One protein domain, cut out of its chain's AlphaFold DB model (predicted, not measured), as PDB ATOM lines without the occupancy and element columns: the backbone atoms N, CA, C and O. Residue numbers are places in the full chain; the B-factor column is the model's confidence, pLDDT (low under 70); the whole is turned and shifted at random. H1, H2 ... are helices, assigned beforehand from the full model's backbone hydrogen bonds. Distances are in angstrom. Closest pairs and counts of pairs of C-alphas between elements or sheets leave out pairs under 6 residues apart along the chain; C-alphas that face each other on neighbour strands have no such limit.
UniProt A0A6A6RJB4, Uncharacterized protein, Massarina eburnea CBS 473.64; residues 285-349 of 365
ATOM      1  N   TYR A 285      75.273  55.746  47.332       77.81
ATOM      2  CA  TYR A 285      76.492  54.939  47.196       77.81
ATOM      3  C   TYR A 285      77.712  55.739  46.709       77.81
ATOM      4  O   TYR A 285      78.810  55.497  47.191       77.81
ATOM      5  N   ALA A 286      77.541  56.704  45.799       78.06
ATOM      6  CA  ALA A 286      78.636  57.578  45.377       78.06
ATOM      7  C   ALA A 286      79.099  58.475  46.533       78.06
ATOM      8  O   ALA A 286      80.299  58.621  46.746       78.06
ATOM      9  N   GLU A 287      78.157  58.978  47.335       80.38
ATOM     10  CA  GLU A 287      78.459  59.759  48.536       80.38
ATOM     11  C   GLU A 287      79.226  58.928  49.572       80.38
ATOM     12  O   GLU A 287      80.224  59.386  50.120       80.38
ATOM     13  N   LEU A 288      78.828  57.669  49.787       86.31
ATOM     14  CA  LEU A 288      79.566  56.749  50.655       86.31
ATOM     15  C   LEU A 288      81.015  56.543  50.181       86.31
ATOM     16  O   LEU A 288      81.940  56.558  50.993       86.31
ATOM     17  N   LEU A 289      81.217  56.316  48.880       87.44
ATOM     18  CA  LEU A 289      82.552  56.121  48.304       87.44
ATOM     19  C   LEU A 289      83.412  57.381  48.455       87.44
ATOM     20  O   LEU A 289      84.586  57.285  48.818       87.44
ATOM     21  N   TYR A 290      82.808  58.551  48.252       85.75
ATOM     22  CA  TYR A 290      83.443  59.845  48.465       85.75
ATOM     23  C   TYR A 290      83.850  60.059  49.927       85.75
ATOM     24  O   TYR A 290      85.003  60.390  50.201       85.75
ATOM     25  N   TRP A 291      82.954  59.777  50.877       85.69
ATOM     26  CA  TRP A 291      83.241  59.862  52.314       85.69
ATOM     27  C   TRP A 291      84.400  58.983  52.743       85.69
ATOM     28  O   TRP A 291      85.246  59.397  53.537       85.69
ATOM     29  N   ARG A 292      84.428  57.757  52.226       87.50
ATOM     30  CA  ARG A 292      85.498  56.806  52.513       87.50
ATOM     31  C   ARG A 292      86.790  57.138  51.788       87.50
ATOM     32  O   ARG A 292      87.831  56.634  52.188       87.50
ATOM     33  N   LYS A 293      86.732  57.968  50.741       87.19
ATOM     34  CA  LYS A 293      87.830  58.187  49.791       87.19
ATOM     35  C   LYS A 293      88.332  56.865  49.200       87.19
ATOM     36  O   LYS A 293      89.519  56.691  48.937       87.19
ATOM     37  N   GLU A 294      87.419  55.916  49.002       84.06
ATOM     38  CA  GLU A 294      87.730  54.553  48.577       84.06
ATOM     39  C   GLU A 294      87.035  54.231  47.264       84.06
ATOM     40  O   GLU A 294      85.812  54.300  47.153       84.06
ATOM     41  N   ARG A 295      87.819  53.822  46.258       81.62
ATOM     42  CA  ARG A 295      87.261  53.465  44.947       81.62
ATOM     43  C   ARG A 295      86.566  52.123  44.982       81.62
ATOM     44  O   ARG A 295      85.585  51.952  44.271       81.62
ATOM     45  N   PHE A 296      87.082  51.193  45.773       84.31
ATOM     46  CA  PHE A 296      86.594  49.826  45.896       84.31
ATOM     47  C   PHE A 296      86.634  49.443  47.377       84.31
ATOM     48  O   PHE A 296      87.617  48.854  47.823       84.31
ATOM     49  N   PRO A 297      85.622  49.840  48.160       85.06
ATOM     50  CA  PRO A 297      85.600  49.561  49.588       85.06
ATOM     51  C   PRO A 297      85.580  48.055  49.838       85.06
ATOM     52  O   PRO A 297      84.811  47.343  49.206       85.06
ATOM     53  N   GLU A 298      86.371  47.556  50.787       86.19
ATOM     54  CA  GLU A 298      86.467  46.108  51.049       86.19
ATOM     55  C   GLU A 298      85.310  45.558  51.898       86.19
ATOM     56  O   GLU A 298      85.012  44.363  51.878       86.19
ATOM     57  N   LYS A 299      84.676  46.419  52.705       89.88
ATOM     58  CA  LYS A 299      83.670  46.026  53.706       89.88
ATOM     59  C   LYS A 299      82.425  46.888  53.631       89.88
ATOM     60  O   LYS A 299      82.529  48.111  53.526       89.88
ATOM     61  N   PHE A 300      81.259  46.259  53.769       91.19
ATOM     62  CA  PHE A 300      79.978  46.960  53.799       91.19
ATOM     63  C   PHE A 300      79.971  48.034  54.907       91.19
ATOM     64  O   PHE A 300      80.581  47.811  55.963       91.19
ATOM     65  N   PRO A 301      79.332  49.200  54.700       90.38
ATOM     66  CA  PRO A 301      79.197  50.230  55.722       90.38
ATOM     67  C   PRO A 301      78.605  49.727  57.024       90.38
ATOM     68  O   PRO A 301      77.661  48.938  57.062       90.38
ATOM     69  N   ARG A 302      79.206  50.191  58.123       92.25
ATOM     70  CA  ARG A 302      78.725  49.866  59.467       92.25
ATOM     71  C   ARG A 302      77.436  50.627  59.725       92.25
ATOM     72  O   ARG A 302      77.251  51.728  59.227       92.25
ATOM     73  N   GLU A 303      76.579  50.102  60.588       89.00
ATOM     74  CA  GLU A 303      75.304  50.750  60.910       89.00
ATOM     75  C   GLU A 303      75.455  52.219  61.344       89.00
ATOM     76  O   GLU A 303      74.721  53.080  60.869       89.00
ATOM     77  N   MET A 304      76.445  52.526  62.186       88.62
ATOM     78  CA  MET A 304      76.734  53.900  62.617       88.62
ATOM     79  C   MET A 304      77.117  54.826  61.456       88.62
ATOM     80  O   MET A 304      76.755  55.997  61.454       88.62
ATOM     81  N   GLU A 305      77.828  54.296  60.466       89.75
ATOM     82  CA  GLU A 305      78.226  55.027  59.266       89.75
ATOM     83  C   GLU A 305      77.017  55.293  58.368       89.75
ATOM     84  O   GLU A 305      76.836  56.414  57.912       89.75
ATOM     85  N   ILE A 306      76.135  54.301  58.205       84.44
ATOM     86  CA  ILE A 306      74.878  54.453  57.462       84.44
ATOM     87  C   ILE A 306      73.976  55.481  58.145       84.44
ATOM     88  O   ILE A 306      73.406  56.325  57.471       84.44
ATOM     89  N   ARG A 307      73.858  55.455  59.477       77.69
ATOM     90  CA  ARG A 307      73.076  56.451  60.229       77.69
ATOM     91  C   ARG A 307      73.623  57.863  60.052       77.69
ATOM     92  O   ARG A 307      72.847  58.794  59.861       77.69
ATOM     93  N   LYS A 308      74.948  58.015  60.109       81.06
ATOM     94  CA  LYS A 308      75.607  59.303  59.890       81.06
ATOM     95  C   LYS A 308      75.376  59.794  58.459       81.06
ATOM     96  O   LYS A 308      74.921  60.917  58.283       81.06
ATOM     97  N   LEU A 309      75.609  58.929  57.470       76.75
ATOM     98  CA  LEU A 309      75.352  59.216  56.060       76.75
ATOM     99  C   LEU A 309      73.903  59.620  55.852       76.75
ATOM    100  O   LEU A 309      73.660  60.697  55.331       76.75
ATOM    101  N   ALA A 310      72.954  58.839  56.363       64.69
ATOM    102  CA  ALA A 310      71.534  59.148  56.288       64.69
ATOM    103  C   ALA A 310      71.217  60.562  56.786       64.69
ATOM    104  O   ALA A 310      70.502  61.285  56.102       64.69
ATOM    105  N   GLY A 311      71.793  60.985  57.914       56.88
ATOM    106  CA  GLY A 311      71.638  62.353  58.405       56.88
ATOM    107  C   GLY A 311      72.167  63.411  57.431       56.88
ATOM    108  O   GLY A 311      71.491  64.405  57.186       56.88
ATOM    109  N   GLU A 312      73.340  63.188  56.841       63.88
ATOM    110  CA  GLU A 312      73.997  64.156  55.953       63.88
ATOM    111  C   GLU A 312      73.351  64.249  54.559       63.88
ATOM    112  O   GLU A 312      73.203  65.349  54.029       63.88
ATOM    113  N   ILE A 313      72.901  63.130  53.981       58.53
ATOM    114  CA  ILE A 313      72.182  63.123  52.690       58.53
ATOM    115  C   ILE A 313      70.660  63.292  52.832       58.53
ATOM    116  O   ILE A 313      69.942  63.327  51.832       58.53
ATOM    117  N   GLY A 314      70.153  63.414  54.062       49.53
ATOM    118  CA  GLY A 314      68.749  63.721  54.344       49.53
ATOM    119  C   GLY A 314      67.785  62.532  54.256       49.53
ATOM    120  O   GLY A 314      66.603  62.716  53.965       49.53
ATOM    121  N   PHE A 315      68.256  61.309  54.501       46.09
ATOM    122  CA  PHE A 315      67.389  60.148  54.720       46.09
ATOM    123  C   PHE A 315      66.767  60.190  56.120       46.09
ATOM    124  O   PHE A 315      67.456  60.369  57.121       46.09
ATOM    125  N   HIS A 316      65.453  59.960  56.196       48.16
ATOM    126  CA  HIS A 316      64.732  59.897  57.471       48.16
ATOM    127  C   HIS A 316      64.928  58.552  58.182       48.16
ATOM    128  O   HIS A 316      65.153  58.514  59.390       48.16
ATOM    129  N   ASP A 317      64.803  57.443  57.449       53.47
ATOM    130  CA  ASP A 317      65.112  56.116  57.971       53.47
ATOM    131  C   ASP A 317      66.436  55.640  57.372       53.47
ATOM    132  O   ASP A 317      66.584  55.449  56.164       53.47
ATOM    133  N   TRP A 318      67.426  55.441  58.237       62.66
ATOM    134  CA  TRP A 318      68.721  54.894  57.847       62.66
ATOM    135  C   TRP A 318      68.602  53.457  57.315       62.66
ATOM    136  O   TRP A 318      69.510  52.984  56.631       62.66
ATOM    137  N   ARG A 319      67.502  52.749  57.612       61.16
ATOM    138  CA  ARG A 319      67.217  51.414  57.071       61.16
ATOM    139  C   ARG A 319      66.929  51.464  55.574       61.16
ATOM    140  O   ARG A 319      67.440  50.611  54.856       61.16
ATOM    141  N   ASP A 320      66.233  52.493  55.098       56.56
ATOM    142  CA  ASP A 320      66.000  52.696  53.662       56.56
ATOM    143  C   ASP A 320      67.331  52.912  52.934       56.56
ATOM    144  O   ASP A 320      67.617  52.273  51.918       56.56
ATOM    145  N   LEU A 321      68.202  53.746  53.516       64.56
ATOM    146  CA  LEU A 321      69.553  53.947  53.000       64.56
ATOM    147  C   LEU A 321      70.359  52.643  53.012       64.56
ATOM    148  O   LEU A 321      71.069  52.336  52.057       64.56
ATOM    149  N   ARG A 322      70.254  51.844  54.077       71.19
ATOM    150  CA  ARG A 322      70.948  50.555  54.171       71.19
ATOM    151  C   ARG A 322      70.564  49.617  53.029       71.19
ATOM    152  O   ARG A 322      71.457  48.972  52.487       71.19
ATOM    153  N   VAL A 323      69.280  49.543  52.675       62.88
ATOM    154  CA  VAL A 323      68.802  48.726  51.547       62.88
ATOM    155  C   VAL A 323      69.394  49.239  50.232       62.88
ATOM    156  O   VAL A 323      69.938  48.457  49.454       62.88
ATOM    157  N   GLU A 324      69.383  50.554  50.009       64.88
ATOM    158  CA  GLU A 324      69.971  51.147  48.801       64.88
ATOM    159  C   GLU A 324      71.477  50.865  48.679       64.88
ATOM    160  O   GLU A 324      71.963  50.509  47.598       64.88
ATOM    161  N   LEU A 325      72.213  50.991  49.785       77.00
ATOM    162  CA  LEU A 325      73.641  50.688  49.837       77.00
ATOM    163  C   LEU A 325      73.899  49.192  49.642       77.00
ATOM    164  O   LEU A 325      74.873  48.842  48.981       77.00
ATOM    165  N   ALA A 326      73.046  48.313  50.176       72.62
ATOM    166  CA  ALA A 326      73.160  46.864  50.008       72.62
ATOM    167  C   ALA A 326      73.003  46.440  48.542       72.62
ATOM    168  O   ALA A 326      73.793  45.626  48.063       72.62
ATOM    169  N   ASP A 327      72.060  47.042  47.813       63.34
ATOM    170  CA  ASP A 327      71.865  46.791  46.381       63.34
ATOM    171  C   ASP A 327      73.128  47.139  45.576       63.34
ATOM    172  O   ASP A 327      73.624  46.328  44.791       63.34
ATOM    173  N   ALA A 328      73.675  48.342  45.780       71.94
ATOM    174  CA  ALA A 328      74.888  48.778  45.085       71.94
ATOM    175  C   ALA A 328      76.109  47.940  45.500       71.94
ATOM    176  O   ALA A 328      76.912  47.533  44.659       71.94
ATOM    177  N   TRP A 329      76.203  47.599  46.786       82.81
ATOM    178  CA  TRP A 329      77.261  46.748  47.312       82.81
ATOM    179  C   TRP A 329      77.266  45.355  46.692       82.81
ATOM    180  O   TRP A 329      78.328  44.837  46.341       82.81
ATOM    181  N   TYR A 330      76.086  44.748  46.544       77.69
ATOM    182  CA  TYR A 330      75.932  43.438  45.923       77.69
ATOM    183  C   TYR A 330      76.402  43.447  44.466       77.69
ATOM    184  O   TYR A 330      77.020  42.486  44.017       77.69
ATOM    185  N   LEU A 331      76.171  44.535  43.729       74.00
ATOM    186  CA  LEU A 331      76.670  44.671  42.360       74.00
ATOM    187  C   LEU A 331      78.195  44.839  42.315       74.00
ATOM    188  O   LEU A 331      78.851  44.216  41.485       74.00
ATOM    189  N   GLU A 332      78.759  45.620  43.238       82.75
ATOM    190  CA  GLU A 332      80.198  45.895  43.347       82.75
ATOM    191  C   GLU A 332      81.023  44.678  43.815       82.75
ATOM    192  O   GLU A 332      82.208  44.571  43.487       82.75
ATOM    193  N   HIS A 333      80.415  43.753  44.565       81.75
ATOM    194  CA  HIS A 333      81.103  42.611  45.192       81.75
ATOM    195  C   HIS A 333      80.579  41.236  44.771       81.75
ATOM    196  O   HIS A 333      81.163  40.215  45.137       81.75
ATOM    197  N   GLY A 334      79.485  41.189  44.020       78.12
ATOM    198  CA  GLY A 334      78.839  39.954  43.607       78.12
ATOM    199  C   GLY A 334      79.489  39.282  42.393       78.12
ATOM    200  O   GLY A 334      80.539  39.708  41.901       78.12
ATOM    201  N   PRO A 335      78.830  38.246  41.842       61.66
ATOM    202  CA  PRO A 335      79.344  37.446  40.725       61.66
ATOM    203  C   PRO A 335      79.652  38.239  39.445       61.66
ATOM    204  O   PRO A 335      80.365  37.748  38.577       61.66
ATOM    205  N   ARG A 336      79.108  39.456  39.310       68.12
ATOM    206  CA  ARG A 336      79.286  40.341  38.147       68.12
ATOM    207  C   ARG A 336      80.033  41.637  38.480       68.12
ATOM    208  O   ARG A 336      79.882  42.625  37.762       68.12
ATOM    209  N   LYS A 337      80.844  41.635  39.543       80.88
ATOM    210  CA  LYS A 337      81.593  42.814  40.006       80.88
ATOM    211  C   LYS A 337      82.396  43.503  38.904       80.88
ATOM    212  O   LYS A 337      82.343  44.721  38.797       80.88
ATOM    213  N   ASP A 338      83.086  42.745  38.052       80.12
ATOM    214  CA  ASP A 338      83.970  43.322  37.033       80.12
ATOM    215  C   ASP A 338      83.162  44.078  35.971       80.12
ATOM    216  O   ASP A 338      83.546  45.165  35.539       80.12
ATOM    217  N   HIS A 339      81.976  43.560  35.636       70.19
ATOM    218  CA  HIS A 339      81.043  44.248  34.757       70.19
ATOM    219  C   HIS A 339      80.509  45.526  35.409       70.19
ATOM    220  O   HIS A 339      80.603  46.589  34.802       70.19
ATOM    221  N   TYR A 340      80.015  45.456  36.650       73.00
ATOM    222  CA  TYR A 340      79.507  46.639  37.351       73.00
ATOM    223  C   TYR A 340      80.571  47.735  37.476       73.00
ATOM    224  O   TYR A 340      80.306  48.886  37.145       73.00
ATOM    225  N   ARG A 341      81.797  47.371  37.866       81.50
ATOM    226  CA  ARG A 341      82.932  48.295  37.994       81.50
ATOM    227  C   ARG A 341      83.240  49.031  36.695       81.50
ATOM    228  O   ARG A 341      83.550  50.218  36.746       81.50
ATOM    229  N   SER A 342      83.113  48.358  35.550       73.69
ATOM    230  CA  SER A 342      83.350  48.965  34.232       73.69
ATOM    231  C   SER A 342      82.298  50.005  33.823       73.69
ATOM    232  O   SER A 342      82.626  50.921  33.079       73.69
ATOM    233  N   ILE A 343      81.070  49.908  34.345       63.91
ATOM    234  CA  ILE A 343      79.944  50.806  34.014       63.91
ATOM    235  C   ILE A 343      79.484  51.648  35.210       63.91
ATOM    236  O   ILE A 343      78.412  52.248  35.198       63.91
ATOM    237  N   ARG A 344      80.267  51.681  36.292       71.81
ATOM    238  CA  ARG A 344      79.815  52.235  37.570       71.81
ATOM    239  C   ARG A 344      79.483  53.722  37.497       71.81
ATOM    240  O   ARG A 344      78.509  54.142  38.104       71.81
ATOM    241  N   ILE A 345      80.261  54.498  36.744       65.75
ATOM    242  CA  ILE A 345      80.009  55.934  36.530       65.75
ATOM    243  C   ILE A 345      78.654  56.134  35.847       65.75
ATOM    244  O   ILE A 345      77.865  56.974  36.264       65.75
ATOM    245  N   GLU A 346      78.341  55.305  34.850       54.44
ATOM    246  CA  GLU A 346      77.047  55.336  34.163       54.44
ATOM    247  C   GLU A 346      75.899  54.998  35.123       54.44
ATOM    248  O   GLU A 346      74.808  55.547  35.013       54.44
ATOM    249  N   TRP A 347      76.157  54.121  36.095       53.03
ATOM    250  CA  TRP A 347      75.166  53.665  37.068       53.03
ATOM    251  C   TRP A 347      74.936  54.638  38.230       53.03
ATOM    252  O   TRP A 347      73.826  54.732  38.751       53.03
ATOM    253  N   LEU A 348      75.986  55.340  38.657       60.97
ATOM    254  CA  LEU A 348      75.935  56.323  39.739       60.97
ATOM    255  C   LEU A 348      75.613  57.736  39.231       60.97
ATOM    256  O   LEU A 348      75.192  58.574  40.021       60.97
ATOM    257  N   GLY A 349      75.758  57.979  37.924       55.47
ATOM    258  CA  GLY A 349      75.535  59.276  37.280       55.47
ATOM    259  C   GLY A 349      76.716  60.242  37.395       55.47
ATOM    260  O   GLY A 349      76.678  61.317  36.804       55.47
TER     261      GLY A 349
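What this domain is: This is residues 285 to 349 of the 365 residues of an uncharacterized protein of Massarina eburnea CBS 473.64 (UniProt A0A6A6RJB4). One long helix, H3, makes the long side of an elongated body, and the shorter helices H2 and H4 stand across its two ends on the same side of it, like the walls of a tray. H1 stands between these walls, with its first residue over H3, and the small helix H5 folds back from the H4 end toward the start of H1. The printed part has 65 residues with five named helices, H1 to H5 in chain order, and no named strand; the class is all helix. It is compact, with a radius of gyration of the C-alphas of 11.6 A, and spans 32 by 19 by 18 A.

How they stand to each other: The printed part begins with H1, residues 285 to 292. After it comes H2, residues 303 to 313, which is close to H1 but not clearly touching: the closest C-alphas, of Leu 288 and Leu 309, are 7.3 A apart. Their tilt is steep at 69.9 degrees, only just short of about perpendicular, and they run opposite ways. H3, residues 318 to 333, is the hub, touching three helices. With residues 318 to 322 alone it touches H2, about perpendicular at 74 degrees; the closest C-alphas, of Arg 307 and Trp 318, are 5.2 A apart. With residues 324 to 328 alone it only just touches H1, with 3 pairs of C-alphas within 8 A, about perpendicular at 88 degrees; the closest, of Tyr 285 and Leu 325, are 5.8 A apart. H4, residues 337 to 342, and H3 touch only at the corner by their link, about perpendicular at 90 degrees, with the closest C-alphas, of Leu 331 and Lys 337, 5.8 A apart. H5, residues 344 to 348, meets H4 only through their link. H5 and H3 are near each other, and H5 is close to H1 but not clearly touching, with the closest C-alphas, of Ala 286 and Leu 348, 6.4 A apart. H4 is apart from H1 and H2, and H2 is apart from H5. In H1, H2, H3, H4 and H5 every O i to N i+4 pair is within hydrogen-bond range.

Where its parts are: H1 starts at C-alpha 285, (76.492, 54.939, 47.196), and is 10.6 A long. H2 is 15.2 A long. H3 is 21.5 A long, from C-alpha 318 at (68.721, 54.894, 57.847) to C-alpha 333 at (81.103, 42.611, 45.192). H4 and H5 are short, and H5 ends at C-alpha 348, (75.935, 56.323, 39.739).

The domain as a whole: The C-alphas farthest apart are those of His 316 and Asp 338, 32.6 A. The printed part has no cut. The links H2 to H3, H3 to H4 and H4 to H5 are tight, and H1 to H2, with 10 residues, is short. Mean pLDDT of the printed part is 73.7; 23 residues are under 70, among them residues 310 to 321 and 345 to 349.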